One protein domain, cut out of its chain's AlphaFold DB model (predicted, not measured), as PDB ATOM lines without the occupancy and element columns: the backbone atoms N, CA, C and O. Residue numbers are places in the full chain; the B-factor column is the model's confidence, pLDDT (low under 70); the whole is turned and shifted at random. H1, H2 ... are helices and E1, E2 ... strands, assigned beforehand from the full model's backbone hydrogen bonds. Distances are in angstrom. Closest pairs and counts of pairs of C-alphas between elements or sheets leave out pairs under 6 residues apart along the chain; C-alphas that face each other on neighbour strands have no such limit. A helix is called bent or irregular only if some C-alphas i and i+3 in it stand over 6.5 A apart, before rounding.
ATOM      1  N   VAL A  32      50.380  44.706 -48.680       87.19
ATOM      2  CA  VAL A  32      51.220  44.167 -49.763       87.19
ATOM      3  C   VAL A  32      51.313  42.642 -49.693       87.19
ATOM      4  O   VAL A  32      51.191  41.979 -50.723       87.19
ATOM      5  N   LEU A  33      51.487  42.076 -48.495       88.38
ATOM      6  CA  LEU A  33      51.545  40.625 -48.321       88.38
ATOM      7  C   LEU A  33      50.179  39.984 -48.561       88.38
ATOM      8  O   LEU A  33      50.107  39.015 -49.304       88.38
ATOM      9  N   CYS A  34      49.085  40.549 -48.045       89.94
ATOM     10  CA  CYS A  34      47.750  40.013 -48.326       89.94
ATOM     11  C   CYS A  34      47.431  39.983 -49.827       89.94
ATOM     12  O   CYS A  34      46.913  38.987 -50.324       89.94
ATOM     13  N   ASN A  35      47.796  41.042 -50.553       87.75
ATOM     14  CA  ASN A  35      47.523  41.171 -51.983       87.75
ATOM     15  C   ASN A  35      48.390  40.256 -52.867       87.75
ATOM     16  O   ASN A  35      47.986  39.961 -53.989       87.75
ATOM     17  N   SER A  36      49.580  39.856 -52.399       84.31
ATOM     18  CA  SER A  36      50.548  39.060 -53.176       84.31
ATOM     19  C   SER A  36      50.640  37.594 -52.747       84.31
ATOM     20  O   SER A  36      50.971  36.742 -53.565       84.31
ATOM     21  N   CYS A  37      50.331  37.289 -51.486       85.69
ATOM     22  CA  CYS A  37      50.481  35.962 -50.889       85.69
ATOM     23  C   CYS A  37      49.156  35.229 -50.690       85.69
ATOM     24  O   CYS A  37      49.160  34.005 -50.530       85.69
ATOM     25  N   CYS A  38      48.034  35.949 -50.674       87.94
ATOM     26  CA  CYS A  38      46.731  35.383 -50.360       87.94
ATOM     27  C   CYS A  38      45.755  35.546 -51.527       87.94
ATOM     28  O   CYS A  38      45.755  36.550 -52.235       87.94
ATOM     29  N   ILE A  39      44.888  34.552 -51.699       88.38
ATOM     30  CA  ILE A  39      43.790  34.575 -52.665       88.38
ATOM     31  C   ILE A  39      42.437  34.489 -51.957       88.38
ATOM     32  O   ILE A  39      42.334  33.857 -50.896       88.38
ATOM     33  N   PRO A  40      41.383  35.081 -52.545       88.06
ATOM     34  CA  PRO A  40      40.041  35.009 -51.987       88.06
ATOM     35  C   PRO A  40      39.519  33.570 -51.963       88.06
ATOM     36  O   PRO A  40      39.616  32.823 -52.937       88.06
ATOM     37  N   PHE A  41      38.910  33.192 -50.851       86.19
ATOM     38  CA  PHE A  41      38.305  31.891 -50.599       86.19
ATOM     39  C   PHE A  41      36.935  32.062 -49.928       86.19
ATOM     40  O   PHE A  41      36.562  33.156 -49.519       86.19
ATOM     41  N   SER A  42      36.126  31.006 -49.836       80.75
ATOM     42  CA  SER A  42      34.764  31.130 -49.288       80.75
ATOM     43  C   SER A  42      34.720  31.577 -47.823       80.75
ATOM     44  O   SER A  42      33.767  32.247 -47.448       80.75
ATOM     45  N   SER A  43      35.732  31.245 -47.019       80.38
ATOM     46  CA  SER A  43      35.832  31.592 -45.591       80.38
ATOM     47  C   SER A  43      36.743  32.797 -45.307       80.38
ATOM     48  O   SER A  43      37.127  33.029 -44.167       80.38
ATOM     49  N   GLY A  44      37.117  33.562 -46.334       88.56
ATOM     50  CA  GLY A  44      38.041  34.691 -46.211       88.56
ATOM     51  C   GLY A  44      39.212  34.523 -47.158       88.56
ATOM     52  O   GLY A  44      39.007  34.241 -48.334       88.56
ATOM     53  N   CYS A  45      40.438  34.678 -46.681       89.69
ATOM     54  CA  CYS A  45      41.629  34.518 -47.509       89.69
ATOM     55  C   CYS A  45      42.372  33.227 -47.186       89.69
ATOM     56  O   CYS A  45      42.365  32.754 -46.055       89.69
ATOM     57  N   ARG A  46      43.044  32.668 -48.191       87.56
ATOM     58  CA  ARG A  46      43.968  31.543 -48.013       87.56
ATOM     59  C   ARG A  46      45.263  31.798 -48.765       87.56
ATOM     60  O   ARG A  46      45.280  32.617 -49.681       87.56
ATOM     61  N   ALA A  47      46.316  31.062 -48.436       86.88
ATOM     62  CA  ALA A  47      47.571  31.132 -49.178       86.88
ATOM     63  C   ALA A  47      47.369  30.800 -50.673       86.88
ATOM     64  O   ALA A  47      46.664  29.848 -51.025       86.88
ATOM     65  N   ALA A  48      47.981  31.601 -51.547       81.38
ATOM     66  CA  ALA A  48      47.884  31.483 -53.002       81.38
ATOM     67  C   ALA A  48      48.598  30.236 -53.546       81.38
ATOM     68  O   ALA A  48      48.098  29.606 -54.474       81.38
ATOM     69  N   TYR A  49      49.724  29.848 -52.933       67.12
ATOM     70  CA  TYR A  49      50.532  28.700 -53.341       67.12
ATOM     71  C   TYR A  49      51.221  28.058 -52.135       67.12
ATOM     72  O   TYR A  49      51.977  28.697 -51.406       67.12
ATOM     73  N   THR A  50      50.977  26.764 -51.967       55.41
ATOM     74  CA  THR A  50      51.726  25.868 -51.084       55.41
ATOM     75  C   THR A  50      52.004  24.593 -51.870       55.41
ATOM     76  O   THR A  50      51.392  23.555 -51.633       55.41
ATOM     77  N   THR A  51      52.860  24.670 -52.892       49.16
ATOM     78  CA  THR A  51      53.371  23.442 -53.513       49.16
ATOM     79  C   THR A  51      54.348  22.817 -52.530       49.16
ATOM     80  O   THR A  51      55.361  23.429 -52.187       49.16
ATOM     81  N   GLU A  52      54.031  21.622 -52.044       51.38
ATOM     82  CA  GLU A  52      54.966  20.814 -51.271       51.38
ATOM     83  C   GLU A  52      55.932  20.126 -52.241       51.38
ATOM     84  O   GLU A  52      55.545  19.217 -52.973       51.38
ATOM     85  N   LEU A  53      57.202  20.534 -52.244       49.84
ATOM     86  CA  LEU A  53      58.270  19.662 -52.731       49.84
ATOM     87  C   LEU A  53      58.843  18.952 -51.506       49.84
ATOM     88  O   LEU A  53      59.443  19.593 -50.644       49.84
ATOM     89  N   SER A  54      58.634  17.639 -51.400       57.06
ATOM     90  CA  SER A  54      59.191  16.817 -50.313       57.06
ATOM     91  C   SER A  54      58.829  17.298 -48.893       57.06
ATOM     92  O   SER A  54      59.652  17.215 -47.985       57.06
ATOM     93  N   GLY A  55      57.614  17.826 -48.693       53.09
ATOM     94  CA  GLY A  55      57.151  18.344 -47.396       53.09
ATOM     95  C   GLY A  55      57.633  19.758 -47.050       53.09
ATOM     96  O   GLY A  55      57.443  20.213 -45.924       53.09
ATOM     97  N   VAL A  56      58.257  20.472 -47.997       51.06
ATOM     98  CA  VAL A  56      58.663  21.873 -47.832       51.06
ATOM     99  C   VAL A  56      57.731  22.779 -48.629       51.06
ATOM    100  O   VAL A  56      57.573  22.609 -49.837       51.06
ATOM    101  N   LEU A  57      57.156  23.776 -47.950       53.66
ATOM    102  CA  LEU A  57      56.372  24.843 -48.568       53.66
ATOM    103  C   LEU A  57      57.252  25.662 -49.523       53.66
ATOM    104  O   LEU A  57      58.104  26.446 -49.077       53.66
ATOM    105  N   VAL A  58      57.029  25.486 -50.826       52.25
ATOM    106  CA  VAL A  58      57.638  26.297 -51.882       52.25
ATOM    107  C   VAL A  58      56.656  27.396 -52.272       52.25
ATOM    108  O   VAL A  58      55.682  27.165 -52.989       52.25
ATOM    109  N   THR A  59      56.932  28.592 -51.759       59.03
ATOM    110  CA  THR A  59      56.424  29.865 -52.274       59.03
ATOM    111  C   THR A  59      57.580  30.561 -52.991       59.03
ATOM    112  O   THR A  59      58.726  30.476 -52.541       59.03
ATOM    113  N   ASP A  60      57.301  31.223 -54.108       55.25
ATOM    114  CA  ASP A  60      58.254  32.069 -54.833       55.25
ATOM    115  C   ASP A  60      58.581  33.366 -54.073       55.25
ATOM    116  O   ASP A  60      59.584  34.022 -54.356       55.25
ATOM    117  N   ASN A  61      57.797  33.700 -53.045       65.25
ATOM    118  CA  ASN A  61      58.008  34.862 -52.200       65.25
ATOM    119  C   ASN A  61      58.228  34.434 -50.743       65.25
ATOM    120  O   ASN A  61      57.288  34.120 -50.011       65.25
ATOM    121  N   ILE A  62      59.495  34.450 -50.309       67.38
ATOM    122  CA  ILE A  62      59.916  34.093 -48.941       67.38
ATOM    123  C   ILE A  62      59.117  34.835 -47.861       67.38
ATOM    124  O   ILE A  62      58.842  34.263 -46.810       67.38
ATOM    125  N   ASN A  63      58.661  36.055 -48.160       72.75
ATOM    126  CA  ASN A  63      57.901  36.893 -47.235       72.75
ATOM    127  C   ASN A  63      56.460  36.398 -47.010       72.75
ATOM    128  O   ASN A  63      55.803  36.829 -46.067       72.75
ATOM    129  N   CYS A  64      55.944  35.490 -47.848       78.81
ATOM    130  CA  CYS A  64      54.607  34.922 -47.672       78.81
ATOM    131  C   CYS A  64      54.525  33.913 -46.524       78.81
ATOM    132  O   CYS A  64      53.432  33.675 -46.017       78.81
ATOM    133  N   LYS A  65      55.654  33.327 -46.099       73.06
ATOM    134  CA  LYS A  65      55.683  32.371 -44.978       73.06
ATOM    135  C   LYS A  65      55.288  33.013 -43.650       73.06
ATOM    136  O   LYS A  65      54.748  32.332 -42.787       73.06
ATOM    137  N   ASP A  66      55.511  34.317 -43.530       76.69
ATOM    138  CA  ASP A  66      55.246  35.074 -42.311       76.69
ATOM    139  C   ASP A  66      53.827  35.665 -42.275       76.69
ATOM    140  O   ASP A  66      53.451  36.291 -41.287       76.69
ATOM    141  N   CYS A  67      53.027  35.476 -43.334       84.25
ATOM    142  CA  CYS A  67      51.673  36.015 -43.427       84.25
ATOM    143  C   CYS A  67      50.608  34.923 -43.199       84.25
ATOM    144  O   CYS A  67      50.347  34.120 -44.101       84.25
ATOM    145  N   PRO A  68      49.943  34.887 -42.026       85.88
ATOM    146  CA  PRO A  68      48.886  33.920 -41.748       85.88
ATOM    147  C   PRO A  68      47.561  34.352 -42.404       85.88
ATOM    148  O   PRO A  68      46.699  34.943 -41.755       85.88
ATOM    149  N   CYS A  69      47.411  34.089 -43.708       87.44
ATOM    150  CA  CYS A  69      46.296  34.568 -44.541       87.44
ATOM    151  C   CYS A  69      44.892  34.335 -43.953       87.44
ATOM    152  O   CYS A  69      44.019  35.172 -44.161       87.44
ATOM    153  N   ASP A  70      44.671  33.224 -43.253       85.56
ATOM    154  CA  ASP A  70      43.379  32.795 -42.704       85.56
ATOM    155  C   ASP A  70      43.156  33.226 -41.242       85.56
ATOM    156  O   ASP A  70      42.102  32.957 -40.662       85.56
ATOM    157  N   HIS A  71      44.114  33.929 -40.628       86.38
ATOM    158  CA  HIS A  71      43.984  34.333 -39.234       86.38
ATOM    159  C   HIS A  71      42.949  35.467 -39.068       86.38
ATOM    160  O   HIS A  71      43.091  36.537 -39.663       86.38
ATOM    161  N   PRO A  72      41.973  35.338 -38.149       79.69
ATOM    162  CA  PRO A  72      40.831  36.250 -38.012       79.69
ATOM    163  C   PRO A  72      41.169  37.645 -37.472       79.69
ATOM    164  O   PRO A  72      40.304  38.509 -37.387       79.69
ATOM    165  N   VAL A  73      42.412  37.905 -37.073       79.56
ATOM    166  CA  VAL A  73      42.787  39.161 -36.400       79.56
ATOM    167  C   VAL A  73      43.978  39.789 -37.096       79.56
ATOM    168  O   VAL A  73      43.921  40.954 -37.475       79.56
ATOM    169  N   ILE A  74      45.039  39.004 -37.282       83.50
ATOM    170  CA  ILE A  74      46.307  39.465 -37.854       83.50
ATOM    171  C   ILE A  74      46.500  39.048 -39.321       83.50
ATOM    172  O   ILE A  74      47.503  39.414 -39.926       83.50
ATOM    173  N   GLY A  75      45.563  38.280 -39.880       88.25
ATOM    174  CA  GLY A  75      45.624  37.758 -41.239       88.25
ATOM    175  C   GLY A  75      44.963  38.667 -42.268       88.25
ATOM    176  O   GLY A  75      44.968  39.899 -42.157       88.25
ATOM    177  N   CYS A  76      44.379  38.037 -43.281       92.00
ATOM    178  CA  CYS A  76      43.753  38.709 -44.404       92.00
ATOM    179  C   CYS A  76      42.271  38.333 -44.505       92.00
ATOM    180  O   CYS A  76      41.823  37.270 -44.076       92.00
ATOM    181  N   GLY A  77      41.499  39.217 -45.118       92.31
ATOM    182  CA  GLY A  77      40.125  38.954 -45.526       92.31
ATOM    183  C   GLY A  77      39.890  39.534 -46.906       92.31
ATOM    184  O   GLY A  77      40.792  40.114 -47.512       92.31
ATOM    185  N   TRP A  78      38.675  39.403 -47.405       91.62
ATOM    186  CA  TRP A  78      38.248  40.130 -48.590       91.62
ATOM    187  C   TRP A  78      36.925  40.819 -48.309       91.62
ATOM    188  O   TRP A  78      36.100  40.349 -47.522       91.62
ATOM    189  N   ILE A  79      36.748  41.961 -48.963       88.56
ATOM    190  CA  ILE A  79      35.457  42.633 -49.053       88.56
ATOM    191  C   ILE A  79      34.781  42.260 -50.368       88.56
ATOM    192  O   ILE A  79      35.452  41.912 -51.331       88.56
ATOM    193  N   GLY A  80      33.461  42.312 -50.429       81.69
ATOM    194  CA  GLY A  80      32.723  42.048 -51.657       81.69
ATOM    195  C   GLY A  80      31.363  42.716 -51.634       81.69
ATOM    196  O   GLY A  80      30.789  42.947 -50.570       81.69
ATOM    197  N   LYS A  81      30.842  43.022 -52.816       76.44
ATOM    198  CA  LYS A  81      29.447  43.412 -53.012       76.44
ATOM    199  C   LYS A  81      28.769  42.274 -53.765       76.44
ATOM    200  O   LYS A  81      29.381  41.711 -54.666       76.44
ATOM    201  N   ASP A  82      27.571  41.878 -53.339       71.19
ATOM    202  CA  ASP A  82      26.821  40.772 -53.958       71.19
ATOM    203  C   ASP A  82      27.627  39.452 -54.058       71.19
ATOM    204  O   ASP A  82      27.387  38.612 -54.922       71.19
ATOM    205  N   PHE A  83      28.594  39.265 -53.151       63.19
ATOM    206  CA  PHE A  83      29.520  38.125 -53.093       63.19
ATOM    207  C   PHE A  83      30.488  37.981 -54.281       63.19
ATOM    208  O   PHE A  83      31.142  36.940 -54.412       63.19
ATOM    209  N   GLU A  84      30.669  39.026 -55.095       69.19
ATOM    210  CA  GLU A  84      31.819  39.109 -55.993       69.19
ATOM    211  C   GLU A  84      33.093  39.246 -55.152       69.19
ATOM    212  O   GLU A  84      33.300  40.222 -54.425       69.19
ATOM    213  N   LYS A  85      33.923  38.199 -55.193       64.31
ATOM    214  CA  LYS A  85      35.130  38.082 -54.374       64.31
ATOM    215  C   LYS A  85      36.183  39.069 -54.875       64.31
ATOM    216  O   LYS A  85      36.759  38.858 -55.942       64.31
ATOM    217  N   LEU A  86      36.443  40.122 -54.102       72.69
ATOM    218  CA  LEU A  86      37.540  41.054 -54.370       72.69
ATOM    219  C   LEU A  86      38.873  40.504 -53.851       72.69
ATOM    220  O   LEU A  86      38.929  39.464 -53.200       72.69
ATOM    221  N   GLN A  87      39.947  41.236 -54.141       80.94
ATOM    222  CA  GLN A  87      41.314  40.966 -53.702       80.94
ATOM    223  C   GLN A  87      41.443  40.895 -52.166       80.94
ATOM    224  O   GLN A  87      40.757  41.610 -51.433       80.94
ATOM    225  N   CYS A  88      42.347  40.036 -51.684       90.19
ATOM    226  CA  CYS A  88      42.655  39.908 -50.262       90.19
ATOM    227  C   CYS A  88      43.383  41.139 -49.728       90.19
ATOM    228  O   CYS A  88      44.383  41.565 -50.298       90.19
ATOM    229  N   ASN A  89      42.947  41.650 -48.579       92.06
ATOM    230  CA  ASN A  89      43.629  42.732 -47.887       92.06
ATOM    231  C   ASN A  89      43.692  42.493 -46.370       92.06
ATOM    232  O   ASN A  89      43.001  41.620 -45.840       92.06
ATOM    233  N   ASN A  90      44.540  43.240 -45.663       91.56
ATOM    234  CA  ASN A  90      44.726  43.022 -44.234       91.56
ATOM    235  C   ASN A  90      43.481  43.422 -43.431       91.56
ATOM    236  O   ASN A  90      42.776  44.386 -43.753       91.56
ATOM    237  N   CYS A  91      43.242  42.703 -42.338       89.06
ATOM    238  CA  CYS A  91      42.033  42.865 -41.538       89.06
ATOM    239  C   CYS A  91      41.856  44.252 -40.917       89.06
ATOM    240  O   CYS A  91      40.726  44.713 -40.754       89.06
ATOM    241  N   LYS A  92      42.946  44.951 -40.594       88.50
ATOM    242  CA  LYS A  92      42.882  46.314 -40.057       88.50
ATOM    243  C   LYS A  92      42.352  47.290 -41.110       88.50
ATOM    244  O   LYS A  92      41.449  48.064 -40.805       88.50
ATOM    245  N   SER A  93      42.873  47.229 -42.335       89.44
ATOM    246  CA  SER A  93      42.422  48.066 -43.453       89.44
ATOM    247  C   SER A  93      40.959  47.786 -43.800       89.44
ATOM    248  O   SER A  93      40.160  48.714 -43.924       89.44
ATOM    249  N   LEU A  94      40.575  46.509 -43.874       89.19
ATOM    250  CA  LEU A  94      39.211  46.116 -44.231       89.19
ATOM    251  C   LEU A  94      38.168  46.529 -43.193       89.19
ATOM    252  O   LEU A  94      37.090  46.974 -43.568       89.19
ATOM    253  N   ARG A  95      38.492  46.448 -41.897       87.44
ATOM    254  CA  ARG A  95      37.596  46.903 -40.818       87.44
ATOM    255  C   ARG A  95      37.304  48.403 -40.896       87.44
ATOM    256  O   ARG A  95      36.183  48.823 -40.629       87.44
ATOM    257  N   ILE A  96      38.293  49.207 -41.291       88.62
ATOM    258  CA  ILE A  96      38.093  50.643 -41.538       88.62
ATOM    259  C   ILE A  96      37.184  50.847 -42.757       88.62
ATOM    260  O   ILE A  96      36.312  51.715 -42.730       88.62
ATOM    261  N   GLU A  97      37.380  50.056 -43.811       88.06
ATOM    262  CA  GLU A  97      36.637  50.182 -45.066       88.06
ATOM    263  C   GLU A  97      35.149  49.846 -44.907       88.06
ATOM    264  O   GLU A  97      34.296  50.641 -45.302       88.06
ATOM    265  N   ILE A  98      34.810  48.737 -44.243       86.69
ATOM    266  CA  ILE A  98      33.404  48.388 -43.977       86.69
ATOM    267  C   ILE A  98      32.715  49.377 -43.031       86.69
ATOM    268  O   ILE A  98      31.511  49.590 -43.140       86.69
ATOM    269  N   GLY A  99      33.470  50.043 -42.148       85.50
ATOM    270  CA  GLY A  99      32.947  51.128 -41.314       85.50
ATOM    271  C   GLY A  99      32.536  52.365 -42.124       85.50
ATOM    272  O   GLY A  99      31.682  53.130 -41.681       85.50
ATOM    273  N   LYS A 100      33.114  52.558 -43.317       89.06
ATOM    274  CA  LYS A 100      32.754  53.636 -44.254       89.06
ATOM    275  C   LYS A 100      31.684  53.206 -45.256       89.06
ATOM    276  O   LYS A 100      30.878  54.031 -45.674       89.06
ATOM    277  N   ASN A 101      31.689  51.932 -45.639       85.25
ATOM    278  CA  ASN A 101      30.852  51.371 -46.693       85.25
ATOM    279  C   ASN A 101      30.068  50.154 -46.164       85.25
ATOM    280  O   ASN A 101      30.441  49.016 -46.451       85.25
ATOM    281  N   PRO A 102      28.955  50.362 -45.434       80.75
ATOM    282  CA  PRO A 102      28.224  49.286 -44.752       80.75
ATOM    283  C   PRO A 102      27.531  48.291 -45.698       80.75
ATOM    284  O   PRO A 102      27.084  47.237 -45.264       80.75
ATOM    285  N   ASN A 103      27.440  48.610 -46.993       83.06
ATOM    286  CA  ASN A 103      26.899  47.708 -48.015       83.06
ATOM    287  C   ASN A 103      27.917  46.654 -48.484       83.06
ATOM    288  O   ASN A 103      27.580  45.798 -49.300       83.06
ATOM    289  N   LEU A 104      29.172  46.752 -48.039       84.25
ATOM    290  CA  LEU A 104      30.196  45.765 -48.338       84.25
ATOM    291  C   LEU A 104      30.120  44.623 -47.335       84.25
ATOM    292  O   LEU A 104      30.024  44.828 -46.128       84.25
ATOM    293  N   SER A 105      30.229  43.408 -47.850       85.44
ATOM    294  CA  SER A 105      30.421  42.221 -47.036       85.44
ATOM    295  C   SER A 105      31.903  42.026 -46.746       85.44
ATOM    296  O   SER A 105      32.694  42.106 -47.678       85.44
ATOM    297  N   LEU A 106      32.279  41.734 -45.497       87.88
ATOM    298  CA  LEU A 106      33.628  41.295 -45.118       87.88
ATOM    299  C   LEU A 106      33.596  39.807 -44.782       87.88
ATOM    300  O   LEU A 106      32.827  39.398 -43.921       87.88
ATOM    301  N   VAL A 107      34.457  39.020 -45.421       88.56
ATOM    302  CA  VAL A 107      34.655  37.603 -45.098       88.56
ATOM    303  C   VAL A 107      36.132  37.360 -44.782       88.56
ATOM    304  O   VAL A 107      37.024  37.911 -45.434       88.56
ATOM    305  N   GLY A 108      36.401  36.537 -43.772       87.31
ATOM    306  CA  GLY A 108      37.675  36.500 -43.060       87.31
ATOM    307  C   GLY A 108      37.713  37.554 -41.951       87.31
ATOM    308  O   GLY A 108      36.723  38.230 -41.674       87.31
ATOM    309  N   CYS A 109      38.858  37.722 -41.292       88.19
ATOM    310  CA  CYS A 109      39.020  38.754 -40.256       88.19
ATOM    311  C   CYS A 109      38.049  38.656 -39.063       88.19
ATOM    312  O   CYS A 109      37.698  39.684 -38.467       88.19
ATOM    313  N   GLY A 110      37.645  37.428 -38.720       85.25
ATOM    314  CA  GLY A 110      36.661  37.132 -37.676       85.25
ATOM    315  C   GLY A 110      35.228  37.073 -38.199       85.25
ATOM    316  O   GLY A 110      34.312  36.911 -37.412       85.25
ATOM    317  N   TYR A 111      35.014  37.200 -39.509       85.12
ATOM    318  CA  TYR A 111      33.700  37.090 -40.132       85.12
ATOM    319  C   TYR A 111      33.646  35.886 -41.066       85.12
ATOM    320  O   TYR A 111      34.562  35.655 -41.856       85.12
ATOM    321  N   GLU A 112      32.544  35.151 -41.026       81.50
ATOM    322  CA  GLU A 112      32.236  34.087 -41.976       81.50
ATOM    323  C   GLU A 112      30.935  34.370 -42.715       81.50
ATOM    324  O   GLU A 112      30.015  34.986 -42.184       81.50
ATOM    325  N   ASN A 113      30.855  33.887 -43.955       72.06
ATOM    326  CA  ASN A 113      29.608  33.854 -44.697       72.06
ATOM    327  C   ASN A 113      28.957  32.479 -44.536       72.06
ATOM    328  O   ASN A 113      29.426  31.488 -45.100       72.06
ATOM    329  N   ILE A 114      27.855  32.429 -43.797       74.25
ATOM    330  CA  ILE A 114      27.070  31.221 -43.581       74.25
ATOM    331  C   ILE A 114      25.750  31.390 -44.332       74.25
ATOM    332  O   ILE A 114      24.873  32.138 -43.918       74.25
ATOM    333  N   LYS A 115      25.597  30.679 -45.457       73.81
ATOM    334  CA  LYS A 115      24.369  30.681 -46.285       73.81
ATOM    335  C   LYS A 115      23.924  32.080 -46.757       73.81
ATOM    336  O   LYS A 115      22.730  32.324 -46.904       73.81
ATOM    337  N   GLY A 116      24.871  32.974 -47.034       68.38
ATOM    338  CA  GLY A 116      24.594  34.343 -47.477       68.38
ATOM    339  C   GLY A 116      24.479  35.357 -46.338       68.38
ATOM    340  O   GLY A 116      24.306  36.540 -46.614       68.38
ATOM    341  N   GLU A 117      24.610  34.927 -45.084       71.25
ATOM    342  CA  GLU A 117      24.618  35.799 -43.911       71.25
ATOM    343  C   GLU A 117      26.039  35.957 -43.365       71.25
ATOM    344  O   GLU A 117      26.793  34.986 -43.289       71.25
ATOM    345  N   LEU A 118      26.412  37.183 -42.988       71.56
ATOM    346  CA  LEU A 118      27.678  37.444 -42.309       71.56
ATOM    347  C   LEU A 118      27.537  37.221 -40.810       71.56
ATOM    348  O   LEU A 118      26.766  37.911 -40.146       71.56
ATOM    349  N   VAL A 119      28.336  36.302 -40.282       77.62
ATOM    350  CA  VAL A 119      28.386  35.969 -38.860       77.62
ATOM    351  C   VAL A 119      29.760  36.324 -38.318       77.62
ATOM    352  O   VAL A 119      30.779  35.957 -38.904       77.62
ATOM    353  N   TYR A 120      29.790  37.047 -37.202       77.19
ATOM    354  CA  TYR A 120      31.021  37.328 -36.475       77.19
ATOM    355  C   TYR A 120      31.354  36.157 -35.542       77.19
ATOM    356  O   TYR A 120      30.493  35.677 -34.804       77.19
ATOM    357  N   LEU A 121      32.597  35.691 -35.614       67.38
ATOM    358  CA  LEU A 121      33.157  34.582 -34.858       67.38
ATOM    359  C   LEU A 121      34.176  35.158 -33.867       67.38
ATOM    360  O   LEU A 121      35.305  35.465 -34.257       67.38
TER     361      LEU A 121
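This is residues 32 to 121 of the 122 residues of an uncharacterized protein of Babesia microti (strain RI) (UniProt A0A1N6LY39). A short three-stranded sheet, E6, E5 and E7, makes the core: H3 runs along one of its faces, and the hairpin E1 and E2 is over the other face, like a small sandwich. H1 and H2 pack on each other beside this core, the hairpin E3 and E4 lies far out at one end of the long axis, and the hairpin E8 and E9 packs beside E7. The printed part has 90 residues with three named helices and nine named strands, in the order H1 E1 E2 E3 E4 H2 E5 E6 H3 E7 E8 E9; the class is mixed, helices and strands. The largest sheet, in the order E6, E5, E7, and the three two-stranded sheets are antiparallel. The whole is compact, with a radius of gyration of the C-alphas of 13.4 A, yet elongated in outline, 44 by 25 by 22 A.

Find C-alpha 32 at (51.220, 44.167, -49.763); from there H1 runs through residues 32 to 37. Next come E1, residues 38 to 41, and E2, residues 44 to 47, which is 10.6 A from first to last C-alpha. Read on to E3, residues 51 to 53, E4, residues 56 to 58, and H2, residues 62 to 66. H2 is neither bent nor irregular, but only just: C-alphas 62 and 65 are 6.0 A apart. E5, residues 76 to 80, begins at C-alpha 76, (43.753, 38.709, -44.404), and is 13.6 A long. E6 holds residues 88 to 90, and H3, residues 91 to 100, follows over 14.5 A. E7 is residues 105 to 108, 10.1 A long; E8 is residues 111 to 114; E9, residues 117 to 120, ends at C-alpha 120, (31.021, 37.328, -36.475).

Look first at the inner strand E5. Toward E7 you find N 78 and O 107 at 3.0 A; toward E6, its hairpin partner, N 77 and O 89 at 2.9 A. H3 is on this sheet at a height of 9.5 A, along the strands, at 12 degrees to E5 on the local plane; its closest C-alpha pair with E5 is Cys 76 and Cys 91, 5.3 A. E6, H3 and E7 form a split strand-helix-strand unit, two strands of one sheet joined through a helix, with E5 between them in the sheet, and its crossover is right-handed. H1 is on the opposite face, at a height of 5.7 A, which gives three layers, helices on both faces of a sheet; the C-alphas of Cys 34 and Asn 89 in E6 are 5.0 A apart. In the hairpin E1 and E2, N 41 and O 44 are 2.7 A apart. This pair and the sheet E6 E5 E7 form a sandwich, two sheets face to face: the parts that face each other are 8.6 A centre to centre, and the strands of the one stand at 48 degrees to those of the other. H1 and H2 touch, closest at the C-alphas of Cys 37 and Cys 64, 5.3 A. In the hairpin E3 and E4, N 56 and O 53 are 3.0 A apart; E3 is apart from E2. In the hairpin E8 and E9, N 114 and O 117 are 2.8 A apart, and the closest C-alphas of E7 and E8 are those of Val 107 and Asn 113, 6.3 A. In H1 and H3 every O i to N i+4 pair is within hydrogen-bond range; in H2 0 of 1 is, and 1 of 2 O i to N i+3 pairs.

The two C-alphas farthest apart are those of Ser 54 and Lys 100, 45.7 A. The printed part has no cut and no long link. The mean pLDDT of the printed part is 78.8; look for values under 70 at residues 49 to 62, 83 to 85, 116 and 121.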